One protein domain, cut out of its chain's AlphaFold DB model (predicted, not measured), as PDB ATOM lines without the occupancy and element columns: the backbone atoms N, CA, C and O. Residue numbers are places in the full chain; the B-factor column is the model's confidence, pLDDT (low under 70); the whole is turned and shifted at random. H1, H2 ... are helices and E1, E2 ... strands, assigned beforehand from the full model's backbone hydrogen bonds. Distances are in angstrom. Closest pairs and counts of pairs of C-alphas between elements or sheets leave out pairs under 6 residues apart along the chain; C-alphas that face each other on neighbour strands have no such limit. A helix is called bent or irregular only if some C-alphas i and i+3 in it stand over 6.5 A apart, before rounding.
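This is residues 5 to 58 and 236 to 271 of the 352 residues of an uncharacterized protein of Anopheles epiroticus (UniProt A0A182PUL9). The model is a loose, open frame of two separate sides: on one side the helix H1 with the small hairpin of E1 and E2 following at its end, on the other H2 and H3, which come near each other as a corner but do not clearly touch. A long stretch with no named element, residues 5 to 26, passes between the two sides and leads round into H1; residues 21 to 29, of which 27 to 29 belong to H1, stick out, and so do residues 265 to 271, of which 265 to 270 belong to H3. The printed part has 90 residues, with three named helices and two named strands in the order H1, E1, E2, H2, H3, and its class is mostly helix; the sheet has the order E1 - E2 and is antiparallel. The whole is loose, with a radius of gyration of the C-alphas of 16.2 A, and its C-alphas span 43 by 37 by 26 A along the three main axes.

Begin at the sheet, where E1, residues 46 to 48, and E2, residues 51 to 53, form a hairpin over a tight link of 2 residues. The two strands are antiparallel, with 143 degrees between their N-to-C directions. Look at C-alphas 47 and 52, which face each other at 4.6 A. Across the pair, N 46 and O 53 are within hydrogen-bond range at 2.9 A, and N 53 and O 46 at 2.8 A. Step back along the chain through a tight link of 1 residue and you reach H1, residues 27 to 44. H1 and E2 are apart, but only just, with their closest C-alphas 8.4 A from each other. Now look across to H2, residues 237 to 247, and H3, residues 256 to 270. These two are close but not clearly touching, with 1 pair of C-alphas within 8 A, those of Leu 246 and Ala 260 at 7.2 A. Their lines are about perpendicular, at 75 degrees. H1 is apart from both H2 and H3. In H2 and H3 every O i to N i+4 pair is within hydrogen-bond range, while in H1 12 of 14 are.

Find C-alpha 46 of E1 at (172.535, 164.969, 194.433); E1 runs through residues 46 to 48, and E2 comes back through residues 51 to 53. For H1, find C-alpha 27 at (159.536, 176.826, 174.695); from there the helix runs 25.4 A to C-alpha 44. H1 is irregular, with C-alphas 30 and 33 standing 7.1 A apart, and it has a kink of 34 degrees near residue 34. H2 runs from Tyr 237 to Lys 247, 15.6 A from first to last C-alpha. H3 runs 21.1 A from Gln 256 to Tyr 270, where you find C-alpha 270 at (147.925, 171.005, 207.938).

The two C-alphas farthest apart are those of Gly 50 and Cys 252, at 44.5 A. Look after residue 58 for the cut: residues 59 to 235 of the chain are not printed, and C-alphas 58 and 236 are 13.9 A apart across it. The link from E2 to H2 is the link across this cut. Of the links that are printed whole, none is long; the one from H2 to H3, with 8 residues, is short. The mean pLDDT of the printed part is 81.3, and in the B-factor column you find values under 70 at residues 5 to 11 and at residue 271.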
ATOM      1  N   PHE A   5     161.189 154.146 191.130       50.31
ATOM      2  CA  PHE A   5     160.082 153.332 190.603       50.31
ATOM      3  C   PHE A   5     159.505 152.323 191.612       50.31
ATOM      4  O   PHE A   5     158.400 151.829 191.403       50.31
ATOM      5  N   GLU A   6     160.221 152.023 192.695       49.44
ATOM      6  CA  GLU A   6     159.776 151.125 193.766       49.44
ATOM      7  C   GLU A   6     158.838 151.811 194.770       49.44
ATOM      8  O   GLU A   6     158.337 151.160 195.685       49.44
ATOM      9  N   LEU A   7     158.551 153.107 194.591       57.41
ATOM     10  CA  LEU A   7     157.601 153.863 195.408       57.41
ATOM     11  C   LEU A   7     156.388 154.315 194.576       57.41
ATOM     12  O   LEU A   7     156.196 155.514 194.379       57.41
ATOM     13  N   PRO A   8     155.515 153.398 194.115       54.47
ATOM     14  CA  PRO A   8     154.274 153.765 193.421       54.47
ATOM     15  C   PRO A   8     153.342 154.646 194.273       54.47
ATOM     16  O   PRO A   8     152.474 155.322 193.725       54.47
ATOM     17  N   GLN A   9     153.546 154.672 195.595       56.81
ATOM     18  CA  GLN A   9     152.813 155.525 196.536       56.81
ATOM     19  C   GLN A   9     153.418 156.916 196.728       56.81
ATOM     20  O   GLN A   9     152.819 157.746 197.417       56.81
ATOM     21  N   ALA A  10     154.589 157.195 196.146       64.88
ATOM     22  CA  ALA A  10     155.146 158.537 196.185       64.88
ATOM     23  C   ALA A  10     154.161 159.490 195.481       64.88
ATOM     24  O   ALA A  10     153.814 159.275 194.314       64.88
ATOM     25  N   PRO A  11     153.658 160.526 196.172       68.81
ATOM     26  CA  PRO A  11     152.710 161.441 195.564       68.81
ATOM     27  C   PRO A  11     153.379 162.180 194.406       68.81
ATOM     28  O   PRO A  11     154.558 162.516 194.474       68.81
ATOM     29  N   VAL A  12     152.604 162.517 193.372       80.12
ATOM     30  CA  VAL A  12     153.076 163.437 192.329       80.12
ATOM     31  C   VAL A  12     153.463 164.761 192.990       80.12
ATOM     32  O   VAL A  12     152.604 165.486 193.520       80.12
ATOM     33  N   MET A  13     154.762 165.050 192.955       78.69
ATOM     34  CA  MET A  13     155.361 166.283 193.451       78.69
ATOM     35  C   MET A  13     155.343 167.338 192.352       78.69
ATOM     36  O   MET A  13     155.563 167.044 191.180       78.69
ATOM     37  N   VAL A  14     155.046 168.574 192.737       78.88
ATOM     38  CA  VAL A  14     155.078 169.712 191.819       78.88
ATOM     39  C   VAL A  14     156.436 170.372 191.983       78.88
ATOM     40  O   VAL A  14     156.709 170.917 193.044       78.88
ATOM     41  N   ALA A  15     157.278 170.290 190.953       78.06
ATOM     42  CA  ALA A  15     158.608 170.904 190.952       78.06
ATOM     43  C   ALA A  15     158.606 172.338 190.389       78.06
ATOM     44  O   ALA A  15     159.483 173.128 190.711       78.06
ATOM     45  N   GLY A  16     157.608 172.696 189.574       76.38
ATOM     46  CA  GLY A  16     157.486 174.029 188.987       76.38
ATOM     47  C   GLY A  16     156.070 174.319 188.493       76.38
ATOM     48  O   GLY A  16     155.326 173.405 188.128       76.38
ATOM     49  N   LEU A  17     155.691 175.599 188.497       76.88
ATOM     50  CA  LEU A  17     154.414 176.096 187.984       76.88
ATOM     51  C   LEU A  17     154.656 177.332 187.122       76.88
ATOM     52  O   LEU A  17     155.306 178.279 187.554       76.88
ATOM     53  N   PHE A  18     154.084 177.334 185.921       77.69
ATOM     54  CA  PHE A  18     154.044 178.511 185.060       77.69
ATOM     55  C   PHE A  18     152.681 179.188 185.141       77.69
ATOM     56  O   PHE A  18     151.646 178.522 185.099       77.69
ATOM     57  N   CYS A  19     152.686 180.517 185.216       73.25
ATOM     58  CA  CYS A  19     151.485 181.336 185.175       73.25
ATOM     59  C   CYS A  19     151.734 182.536 184.262       73.25
ATOM     60  O   CYS A  19     152.623 183.340 184.518       73.25
ATOM     61  N   GLY A  20     150.915 182.673 183.225       72.56
ATOM     62  CA  GLY A  20     150.955 183.788 182.287       72.56
ATOM     63  C   GLY A  20     149.593 183.972 181.624       72.56
ATOM     64  O   GLY A  20     148.751 183.076 181.663       72.56
ATOM     65  N   LEU A  21     149.366 185.138 181.013       72.06
ATOM     66  CA  LEU A  21     148.123 185.422 180.276       72.06
ATOM     67  C   LEU A  21     147.977 184.551 179.018       72.06
ATOM     68  O   LEU A  21     146.870 184.345 178.523       72.06
ATOM     69  N   LYS A  22     149.099 184.048 178.498       77.75
ATOM     70  CA  LYS A  22     149.194 183.160 177.339       77.75
ATOM     71  C   LYS A  22     150.185 182.036 177.645       77.75
ATOM     72  O   LYS A  22     150.928 182.102 178.627       77.75
ATOM     73  N   LYS A  23     150.181 180.993 176.809       76.44
ATOM     74  CA  LYS A  23     151.238 179.968 176.819       76.44
ATOM     75  C   LYS A  23     152.607 180.636 176.579       76.44
ATOM     76  O   LYS A  23     152.618 181.682 175.929       76.44
ATOM     77  N   PRO A  24     153.719 180.061 177.075       76.12
ATOM     78  CA  PRO A  24     155.051 180.595 176.805       76.12
ATOM     79  C   PRO A  24     155.263 180.768 175.299       76.12
ATOM     80  O   PRO A  24     154.935 179.862 174.531       76.12
ATOM     81  N   GLU A  25     155.772 181.928 174.886       77.69
ATOM     82  CA  GLU A  25     156.033 182.225 173.471       77.69
ATOM     83  C   GLU A  25     157.269 181.468 172.965       77.69
ATOM     84  O   GLU A  25     157.276 180.980 171.838       77.69
ATOM     85  N   SER A  26     158.268 181.290 173.836       79.94
ATOM     86  CA  SER A  26     159.459 180.479 173.593       79.94
ATOM     87  C   SER A  26     159.482 179.275 174.532       79.94
ATOM     88  O   SER A  26     159.555 179.402 175.756       79.94
ATOM     89  N   LEU A  27     159.405 178.077 173.949       71.75
ATOM     90  CA  LEU A  27     159.536 176.826 174.695       71.75
ATOM     91  C   LEU A  27     160.973 176.612 175.179       71.75
ATOM     92  O   LEU A  27     161.170 176.038 176.246       71.75
ATOM     93  N   GLU A  28     161.944 177.103 174.407       73.50
ATOM     94  CA  GLU A  28     163.355 177.088 174.777       73.50
ATOM     95  C   GLU A  28     163.543 177.889 176.063       73.50
ATOM     96  O   GLU A  28     163.912 177.320 177.077       73.50
ATOM     97  N   GLU A  29     163.151 179.164 176.094       77.81
ATOM     98  CA  GLU A  29     163.272 179.992 177.304       77.81
ATOM     99  C   GLU A  29     162.523 179.397 178.501       77.81
ATOM    100  O   GLU A  29     162.989 179.478 179.638       77.81
ATOM    101  N   TYR A  30     161.375 178.766 178.248       80.94
ATOM    102  CA  TYR A  30     160.575 178.156 179.297       80.94
ATOM    103  C   TYR A  30     161.209 176.889 179.892       80.94
ATOM    104  O   TYR A  30     161.199 176.711 181.112       80.94
ATOM    105  N   LEU A  31     161.742 175.992 179.057       81.38
ATOM    106  CA  LEU A  31     162.272 174.696 179.492       81.38
ATOM    107  C   LEU A  31     163.776 174.713 179.773       81.38
ATOM    108  O   LEU A  31     164.247 173.855 180.519       81.38
ATOM    109  N   HIS A  32     164.533 175.666 179.230       82.38
ATOM    110  CA  HIS A  32     165.993 175.718 179.343       82.38
ATOM    111  C   HIS A  32     166.499 175.710 180.799       82.38
ATOM    112  O   HIS A  32     167.464 174.986 181.070       82.38
ATOM    113  N   PRO A  33     165.868 176.405 181.772       83.44
ATOM    114  CA  PRO A  33     166.267 176.291 183.176       83.44
ATOM    115  C   PRO A  33     166.131 174.858 183.710       83.44
ATOM    116  O   PRO A  33     167.074 174.323 184.290       83.44
ATOM    117  N   MET A  34     164.993 174.208 183.436       84.88
ATOM    118  CA  MET A  34     164.731 172.822 183.836       84.88
ATOM    119  C   MET A  34     165.716 171.853 183.170       84.88
ATOM    120  O   MET A  34     166.224 170.944 183.822       84.88
ATOM    121  N   VAL A  35     166.001 172.036 181.877       83.44
ATOM    122  CA  VAL A  35     166.930 171.184 181.120       83.44
ATOM    123  C   VAL A  35     168.349 171.289 181.679       83.44
ATOM    124  O   VAL A  35     168.992 170.263 181.899       83.44
ATOM    125  N   ASN A  36     168.827 172.503 181.965       85.69
ATOM    126  CA  ASN A  36     170.147 172.716 182.563       85.69
ATOM    127  C   ASN A  36     170.275 172.034 183.925       85.69
ATOM    128  O   ASN A  36     171.262 171.342 184.185       85.69
ATOM    129  N   GLU A  37     169.275 172.221 184.786       87.62
ATOM    130  CA  GLU A  37     169.258 171.622 186.117       87.62
ATOM    131  C   GLU A  37     169.238 170.093 186.029       87.62
ATOM    132  O   GLU A  37     170.050 169.420 186.664       87.62
ATOM    133  N   LEU A  38     168.377 169.535 185.176       86.62
ATOM    134  CA  LEU A  38     168.262 168.095 184.986       86.62
ATOM    135  C   LEU A  38     169.553 167.480 184.433       86.62
ATOM    136  O   LEU A  38     169.981 166.434 184.920       86.62
ATOM    137  N   ASN A  39     170.209 168.136 183.473       87.19
ATOM    138  CA  ASN A  39     171.505 167.701 182.950       87.19
ATOM    139  C   ASN A  39     172.581 167.699 184.047       87.19
ATOM    140  O   ASN A  39     173.339 166.735 184.166       87.19
ATOM    141  N   CYS A  40     172.615 168.736 184.889       88.75
ATOM    142  CA  CYS A  40     173.525 168.809 186.030       88.75
ATOM    143  C   CYS A  40     173.261 167.674 187.034       88.75
ATOM    144  O   CYS A  40     174.193 166.972 187.429       88.75
ATOM    145  N   LEU A  41     171.993 167.438 187.388       90.44
ATOM    146  CA  LEU A  41     171.579 166.360 188.291       90.44
ATOM    147  C   LEU A  41     171.914 164.976 187.729       90.44
ATOM    148  O   LEU A  41     172.368 164.108 188.470       90.44
ATOM    149  N   MET A  42     171.725 164.757 186.428       89.19
ATOM    150  CA  MET A  42     172.058 163.488 185.779       89.19
ATOM    151  C   MET A  42     173.567 163.241 185.699       89.19
ATOM    152  O   MET A  42     174.000 162.093 185.791       89.19
ATOM    153  N   GLN A  43     174.371 164.296 185.543       90.00
ATOM    154  CA  GLN A  43     175.829 164.185 185.474       90.00
ATOM    155  C   GLN A  43     176.467 164.037 186.857       90.00
ATOM    156  O   GLN A  43     177.379 163.233 187.037       90.00
ATOM    157  N   ARG A  44     176.024 164.842 187.828       91.56
ATOM    158  CA  ARG A  44     176.672 164.958 189.139       91.56
ATOM    159  C   ARG A  44     175.963 164.152 190.218       91.56
ATOM    160  O   ARG A  44     176.616 163.744 191.167       91.56
ATOM    161  N   GLY A  45     174.667 163.884 190.085       89.88
ATOM    162  CA  GLY A  45     173.828 163.388 191.177       89.88
ATOM    163  C   GLY A  45     173.484 164.487 192.191       89.88
ATOM    164  O   GLY A  45     173.784 165.661 191.985       89.88
ATOM    165  N   ILE A  46     172.861 164.095 193.300       91.19
ATOM    166  CA  ILE A  46     172.535 164.969 194.433       91.19
ATOM    167  C   ILE A  46     173.233 164.467 195.700       91.19
ATOM    168  O   ILE A  46     173.291 163.263 195.935       91.19
ATOM    169  N   ASN A  47     173.760 165.377 196.518       88.50
ATOM    170  CA  ASN A  47     174.351 165.035 197.811       88.50
ATOM    171  C   ASN A  47     173.283 165.144 198.907       88.50
ATOM    172  O   ASN A  47     172.741 166.224 199.135       88.50
ATOM    173  N   ILE A  48     172.983 164.033 199.579       88.94
ATOM    174  CA  ILE A  48     172.043 163.973 200.700       88.94
ATOM    175  C   ILE A  48     172.794 163.408 201.904       88.94
ATOM    176  O   ILE A  48     173.170 162.239 201.910       88.94
ATOM    177  N   ASN A  49     173.006 164.234 202.932       89.81
ATOM    178  CA  ASN A  49     173.710 163.858 204.167       89.81
ATOM    179  C   ASN A  49     175.101 163.235 203.928       89.81
ATOM    180  O   ASN A  49     175.481 162.280 204.600       89.81
ATOM    181  N   GLY A  50     175.850 163.747 202.946       88.69
ATOM    182  CA  GLY A  50     177.174 163.236 202.582       88.69
ATOM    183  C   GLY A  50     177.152 162.044 201.621       88.69
ATOM    184  O   GLY A  50     178.211 161.630 201.154       88.69
ATOM    185  N   PHE A  51     175.975 161.507 201.285       88.56
ATOM    186  CA  PHE A  51     175.829 160.436 200.304       88.56
ATOM    187  C   PHE A  51     175.503 161.003 198.926       88.56
ATOM    188  O   PHE A  51     174.493 161.683 198.740       88.56
ATOM    189  N   GLN A  52     176.332 160.660 197.939       88.25
ATOM    190  CA  GLN A  52     176.068 161.003 196.549       88.25
ATOM    191  C   GLN A  52     175.041 160.037 195.951       88.25
ATOM    192  O   GLN A  52     175.292 158.839 195.811       88.25
ATOM    193  N   VAL A  53     173.879 160.562 195.575       89.69
ATOM    194  CA  VAL A  53     172.783 159.813 194.957       89.69
ATOM    195  C   VAL A  53     172.735 160.140 193.468       89.69
ATOM    196  O   VAL A  53     172.478 161.277 193.074       89.69
ATOM    197  N   ALA A  54     172.973 159.140 192.621       88.50
ATOM    198  CA  ALA A  54     172.872 159.300 191.174       88.50
ATOM    199  C   ALA A  54     171.409 159.487 190.740       88.50
ATOM    200  O   ALA A  54     170.530 158.724 191.147       88.50
ATOM    201  N   ILE A  55     171.161 160.466 189.870       86.62
ATOM    202  CA  ILE A  55     169.841 160.737 189.294       86.62
ATOM    203  C   ILE A  55     169.833 160.282 187.836       86.62
ATOM    204  O   ILE A  55     170.765 160.544 187.082       86.62
ATOM    205  N   LYS A  56     168.767 159.597 187.420       82.75
ATOM    206  CA  LYS A  56     168.544 159.218 186.021       82.75
ATOM    207  C   LYS A  56     167.144 159.634 185.601       82.75
ATOM    208  O   LYS A  56     166.168 159.245 186.244       82.75
ATOM    209  N   LEU A  57     167.046 160.394 184.511       82.06
ATOM    210  CA  LEU A  57     165.766 160.667 183.868       82.06
ATOM    211  C   LEU A  57     165.225 159.370 183.267       82.06
ATOM    212  O   LEU A  57     165.875 158.746 182.431       82.06
ATOM    213  N   ARG A  58     164.021 158.982 183.689       80.75
ATOM    214  CA  ARG A  58     163.335 157.803 183.153       80.75
ATOM    215  C   ARG A  58     162.568 158.127 181.877       80.75
ATOM    216  O   ARG A  58     162.765 157.465 180.869       80.75
ATOM    217  N   SER A 236     150.061 159.070 181.824       88.38
ATOM    218  CA  SER A 236     149.736 160.409 182.308       88.38
ATOM    219  C   SER A 236     148.541 160.490 183.269       88.38
ATOM    220  O   SER A 236     148.179 161.589 183.691       88.38
ATOM    221  N   TYR A 237     147.918 159.365 183.649       88.25
ATOM    222  CA  TYR A 237     146.760 159.344 184.561       88.25
ATOM    223  C   TYR A 237     147.006 160.072 185.887       88.25
ATOM    224  O   TYR A 237     146.151 160.839 186.343       88.25
ATOM    225  N   CYS A 238     148.155 159.834 186.523       84.31
ATOM    226  CA  CYS A 238     148.484 160.443 187.811       84.31
ATOM    227  C   CYS A 238     148.697 161.961 187.683       84.31
ATOM    228  O   CYS A 238     148.238 162.718 188.544       84.31
ATOM    229  N   PHE A 239     149.311 162.409 186.585       84.69
ATOM    230  CA  PHE A 239     149.565 163.821 186.304       84.69
ATOM    231  C   PHE A 239     148.274 164.571 185.966       84.69
ATOM    232  O   PHE A 239     148.026 165.622 186.548       84.69
ATOM    233  N   GLU A 240     147.395 164.005 185.132       84.38
ATOM    234  CA  GLU A 240     146.090 164.605 184.809       84.38
ATOM    235  C   GLU A 240     145.217 164.749 186.066       84.38
ATOM    236  O   GLU A 240     144.591 165.787 186.304       84.38
ATOM    237  N   ASN A 241     145.234 163.735 186.939       85.19
ATOM    238  CA  ASN A 241     144.553 163.817 188.228       85.19
ATOM    239  C   ASN A 241     145.144 164.938 189.101       85.19
ATOM    240  O   ASN A 241     144.408 165.772 189.633       85.19
ATOM    241  N   LYS A 242     146.477 165.015 189.216       85.06
ATOM    242  CA  LYS A 242     147.152 166.075 189.978       85.06
ATOM    243  C   LYS A 242     146.843 167.469 189.423       85.06
ATOM    244  O   LYS A 242     146.547 168.366 190.209       85.06
ATOM    245  N   LEU A 243     146.829 167.645 188.100       83.81
ATOM    246  CA  LEU A 243     146.435 168.894 187.442       83.81
ATOM    247  C   LEU A 243     145.004 169.297 187.805       83.81
ATOM    248  O   LEU A 243     144.741 170.470 188.068       83.81
ATOM    249  N   GLN A 244     144.077 168.339 187.891       84.06
ATOM    250  CA  GLN A 244     142.720 168.619 188.354       84.06
ATOM    251  C   GLN A 244     142.702 169.131 189.806       84.06
ATOM    252  O   GLN A 244     141.948 170.056 190.114       84.06
ATOM    253  N   HIS A 245     143.516 168.562 190.699       84.88
ATOM    254  CA  HIS A 245     143.650 169.059 192.072       84.88
ATOM    255  C   HIS A 245     144.252 170.468 192.122       84.88
ATOM    256  O   HIS A 245     143.742 171.307 192.858       84.88
ATOM    257  N   LEU A 246     145.270 170.750 191.303       83.25
ATOM    258  CA  LEU A 246     145.878 172.081 191.207       83.25
ATOM    259  C   LEU A 246     144.874 173.138 190.738       83.25
ATOM    260  O   LEU A 246     144.776 174.202 191.340       83.25
ATOM    261  N   LYS A 247     144.049 172.821 189.733       83.62
ATOM    262  CA  LYS A 247     142.982 173.721 189.261       83.62
ATOM    263  C   LYS A 247     141.979 174.077 190.364       83.62
ATOM    264  O   LYS A 247     141.458 175.184 190.362       83.62
ATOM    265  N   LYS A 248     141.734 173.176 191.322       86.75
ATOM    266  CA  LYS A 248     140.840 173.421 192.472       86.75
ATOM    267  C   LYS A 248     141.454 174.307 193.560       86.75
ATOM    268  O   LYS A 248     140.720 174.743 194.442       86.75
ATOM    269  N   LEU A 249     142.764 174.561 193.526       85.69
ATOM    270  CA  LEU A 249     143.395 175.545 194.413       85.69
ATOM    271  C   LEU A 249     143.002 176.977 194.027       85.69
ATOM    272  O   LEU A 249     143.075 177.883 194.851       85.69
ATOM    273  N   LEU A 250     142.576 177.170 192.777       86.62
ATOM    274  CA  LEU A 250     142.201 178.462 192.228       86.62
ATOM    275  C   LEU A 250     140.710 178.717 192.476       86.62
ATOM    276  O   LEU A 250     139.860 177.922 192.076       86.62
ATOM    277  N   ARG A 251     140.386 179.843 193.115       84.38
ATOM    278  CA  ARG A 251     139.006 180.322 193.302       84.38
ATOM    279  C   ARG A 251     138.558 181.224 192.158       84.38
ATOM    280  O   ARG A 251     137.398 181.189 191.765       84.38
ATOM    281  N   CYS A 252     139.470 182.038 191.636       84.06
ATOM    282  CA  CYS A 252     139.203 182.975 190.547       84.06
ATOM    283  C   CYS A 252     140.453 183.217 189.686       84.06
ATOM    284  O   CYS A 252     141.546 182.746 190.003       84.06
ATOM    285  N   GLY A 253     140.294 183.971 188.596       81.12
ATOM    286  CA  GLY A 253     141.384 184.318 187.678       81.12
ATOM    287  C   GLY A 253     142.408 185.330 188.210       81.12
ATOM    288  O   GLY A 253     143.413 185.565 187.552       81.12
ATOM    289  N   TRP A 254     142.193 185.936 189.381       82.38
ATOM    290  CA  TRP A 254     143.066 186.989 189.912       82.38
ATOM    291  C   TRP A 254     144.200 186.421 190.771       82.38
ATOM    292  O   TRP A 254     143.932 185.735 191.747       82.38
ATOM    293  N   LYS A 255     145.468 186.718 190.458       83.12
ATOM    294  CA  LYS A 255     146.640 186.216 191.215       83.12
ATOM    295  C   LYS A 255     146.637 184.687 191.398       83.12
ATOM    296  O   LYS A 255     146.792 184.174 192.506       83.12
ATOM    297  N   GLN A 256     146.430 183.953 190.303       83.69
ATOM    298  CA  GLN A 256     146.318 182.486 190.312       83.69
ATOM    299  C   GLN A 256     147.532 181.802 190.957       83.69
ATOM    300  O   GLN A 256     147.359 180.870 191.740       83.69
ATOM    301  N   LEU A 257     148.747 182.290 190.684       82.75
ATOM    302  CA  LEU A 257     149.963 181.731 191.271       82.75
ATOM    303  C   LEU A 257     149.987 181.898 192.796       82.75
ATOM    304  O   LEU A 257     150.169 180.913 193.501       82.75
ATOM    305  N   GLN A 258     149.731 183.103 193.314       85.94
ATOM    306  CA  GLN A 258     149.672 183.344 194.760       85.94
ATOM    307  C   GLN A 258     148.560 182.531 195.426       85.94
ATOM    308  O   GLN A 258     148.784 181.976 196.494       85.94
ATOM    309  N   GLN A 259     147.385 182.406 194.795       87.62
ATOM    310  CA  GLN A 259     146.321 181.537 195.311       87.62
ATOM    311  C   GLN A 259     146.796 180.083 195.446       87.62
ATOM    312  O   GLN A 259     146.582 179.464 196.487       87.62
ATOM    313  N   ALA A 260     147.448 179.548 194.410       86.38
ATOM    314  CA  ALA A 260     147.960 178.184 194.423       86.38
ATOM    315  C   ALA A 260     149.066 177.994 195.470       86.38
ATOM    316  O   ALA A 260     148.989 177.044 196.244       86.38
ATOM    317  N   VAL A 261     150.050 178.898 195.524       85.00
ATOM    318  CA  VAL A 261     151.167 178.845 196.482       85.00
ATOM    319  C   VAL A 261     150.656 178.925 197.917       85.00
ATOM    320  O   VAL A 261     150.954 178.032 198.702       85.00
ATOM    321  N   ASN A 262     149.813 179.911 198.243       87.31
ATOM    322  CA  ASN A 262     149.252 180.055 199.589       87.31
ATOM    323  C   ASN A 262     148.495 178.796 200.012       87.31
ATOM    324  O   ASN A 262     148.710 178.279 201.103       87.31
ATOM    325  N   ARG A 263     147.669 178.237 199.117       87.31
ATOM    326  CA  ARG A 263     146.915 177.022 199.427       87.31
ATOM    327  C   ARG A 263     147.805 175.785 199.570       87.31
ATOM    328  O   ARG A 263     147.463 174.891 200.337       87.31
ATOM    329  N   LEU A 264     148.910 175.695 198.827       84.31
ATOM    330  CA  LEU A 264     149.884 174.612 198.982       84.31
ATOM    331  C   LEU A 264     150.617 174.707 200.325       84.31
ATOM    332  O   LEU A 264     150.702 173.687 201.002       84.31
ATOM    333  N   MET A 265     151.044 175.907 200.737       84.06
ATOM    334  CA  MET A 265     151.659 176.133 202.053       84.06
ATOM    335  C   MET A 265     150.697 175.753 203.189       84.06
ATOM    336  O   MET A 265     151.064 174.975 204.064       84.06
ATOM    337  N   GLU A 266     149.429 176.184 203.113       86.44
ATOM    338  CA  GLU A 266     148.382 175.786 204.073       86.44
ATOM    339  C   GLU A 266     148.255 174.250 204.194       86.44
ATOM    340  O   GLU A 266     148.091 173.708 205.288       86.44
ATOM    341  N   TYR A 267     148.328 173.514 203.076       83.25
ATOM    342  CA  TYR A 267     148.257 172.047 203.097       83.25
ATOM    343  C   TYR A 267     149.494 171.386 203.706       83.25
ATOM    344  O   TYR A 267     149.365 170.305 204.283       83.25
ATOM    345  N   GLU A 268     150.678 171.968 203.529       79.94
ATOM    346  CA  GLU A 268     151.913 171.461 204.132       79.94
ATOM    347  C   GLU A 268     151.884 171.628 205.650       79.94
ATOM    348  O   GLU A 268     152.181 170.667 206.358       79.94
ATOM    349  N   GLU A 269     151.405 172.771 206.143       80.69
ATOM    350  CA  GLU A 269     151.189 173.016 207.574       80.69
ATOM    351  C   GLU A 269     150.126 172.081 208.173       80.69
ATOM    352  O   GLU A 269     150.290 171.561 209.277       80.69
ATOM    353  N   TYR A 270     149.036 171.823 207.441       76.75
ATOM    354  CA  TYR A 270     147.925 171.005 207.938       76.75
ATOM    355  C   TYR A 270     148.197 169.494 207.924       76.75
ATOM    356  O   TYR A 270     147.511 168.740 208.618       76.75
ATOM    357  N   LYS A 271     149.155 169.004 207.125       67.50
ATOM    358  CA  LYS A 271     149.429 167.564 207.004       67.50
ATOM    359  C   LYS A 271     149.984 166.983 208.315       67.50
ATOM    360  O   LYS A 271     151.175 166.734 208.456       67.50
TER     361      LYS A 271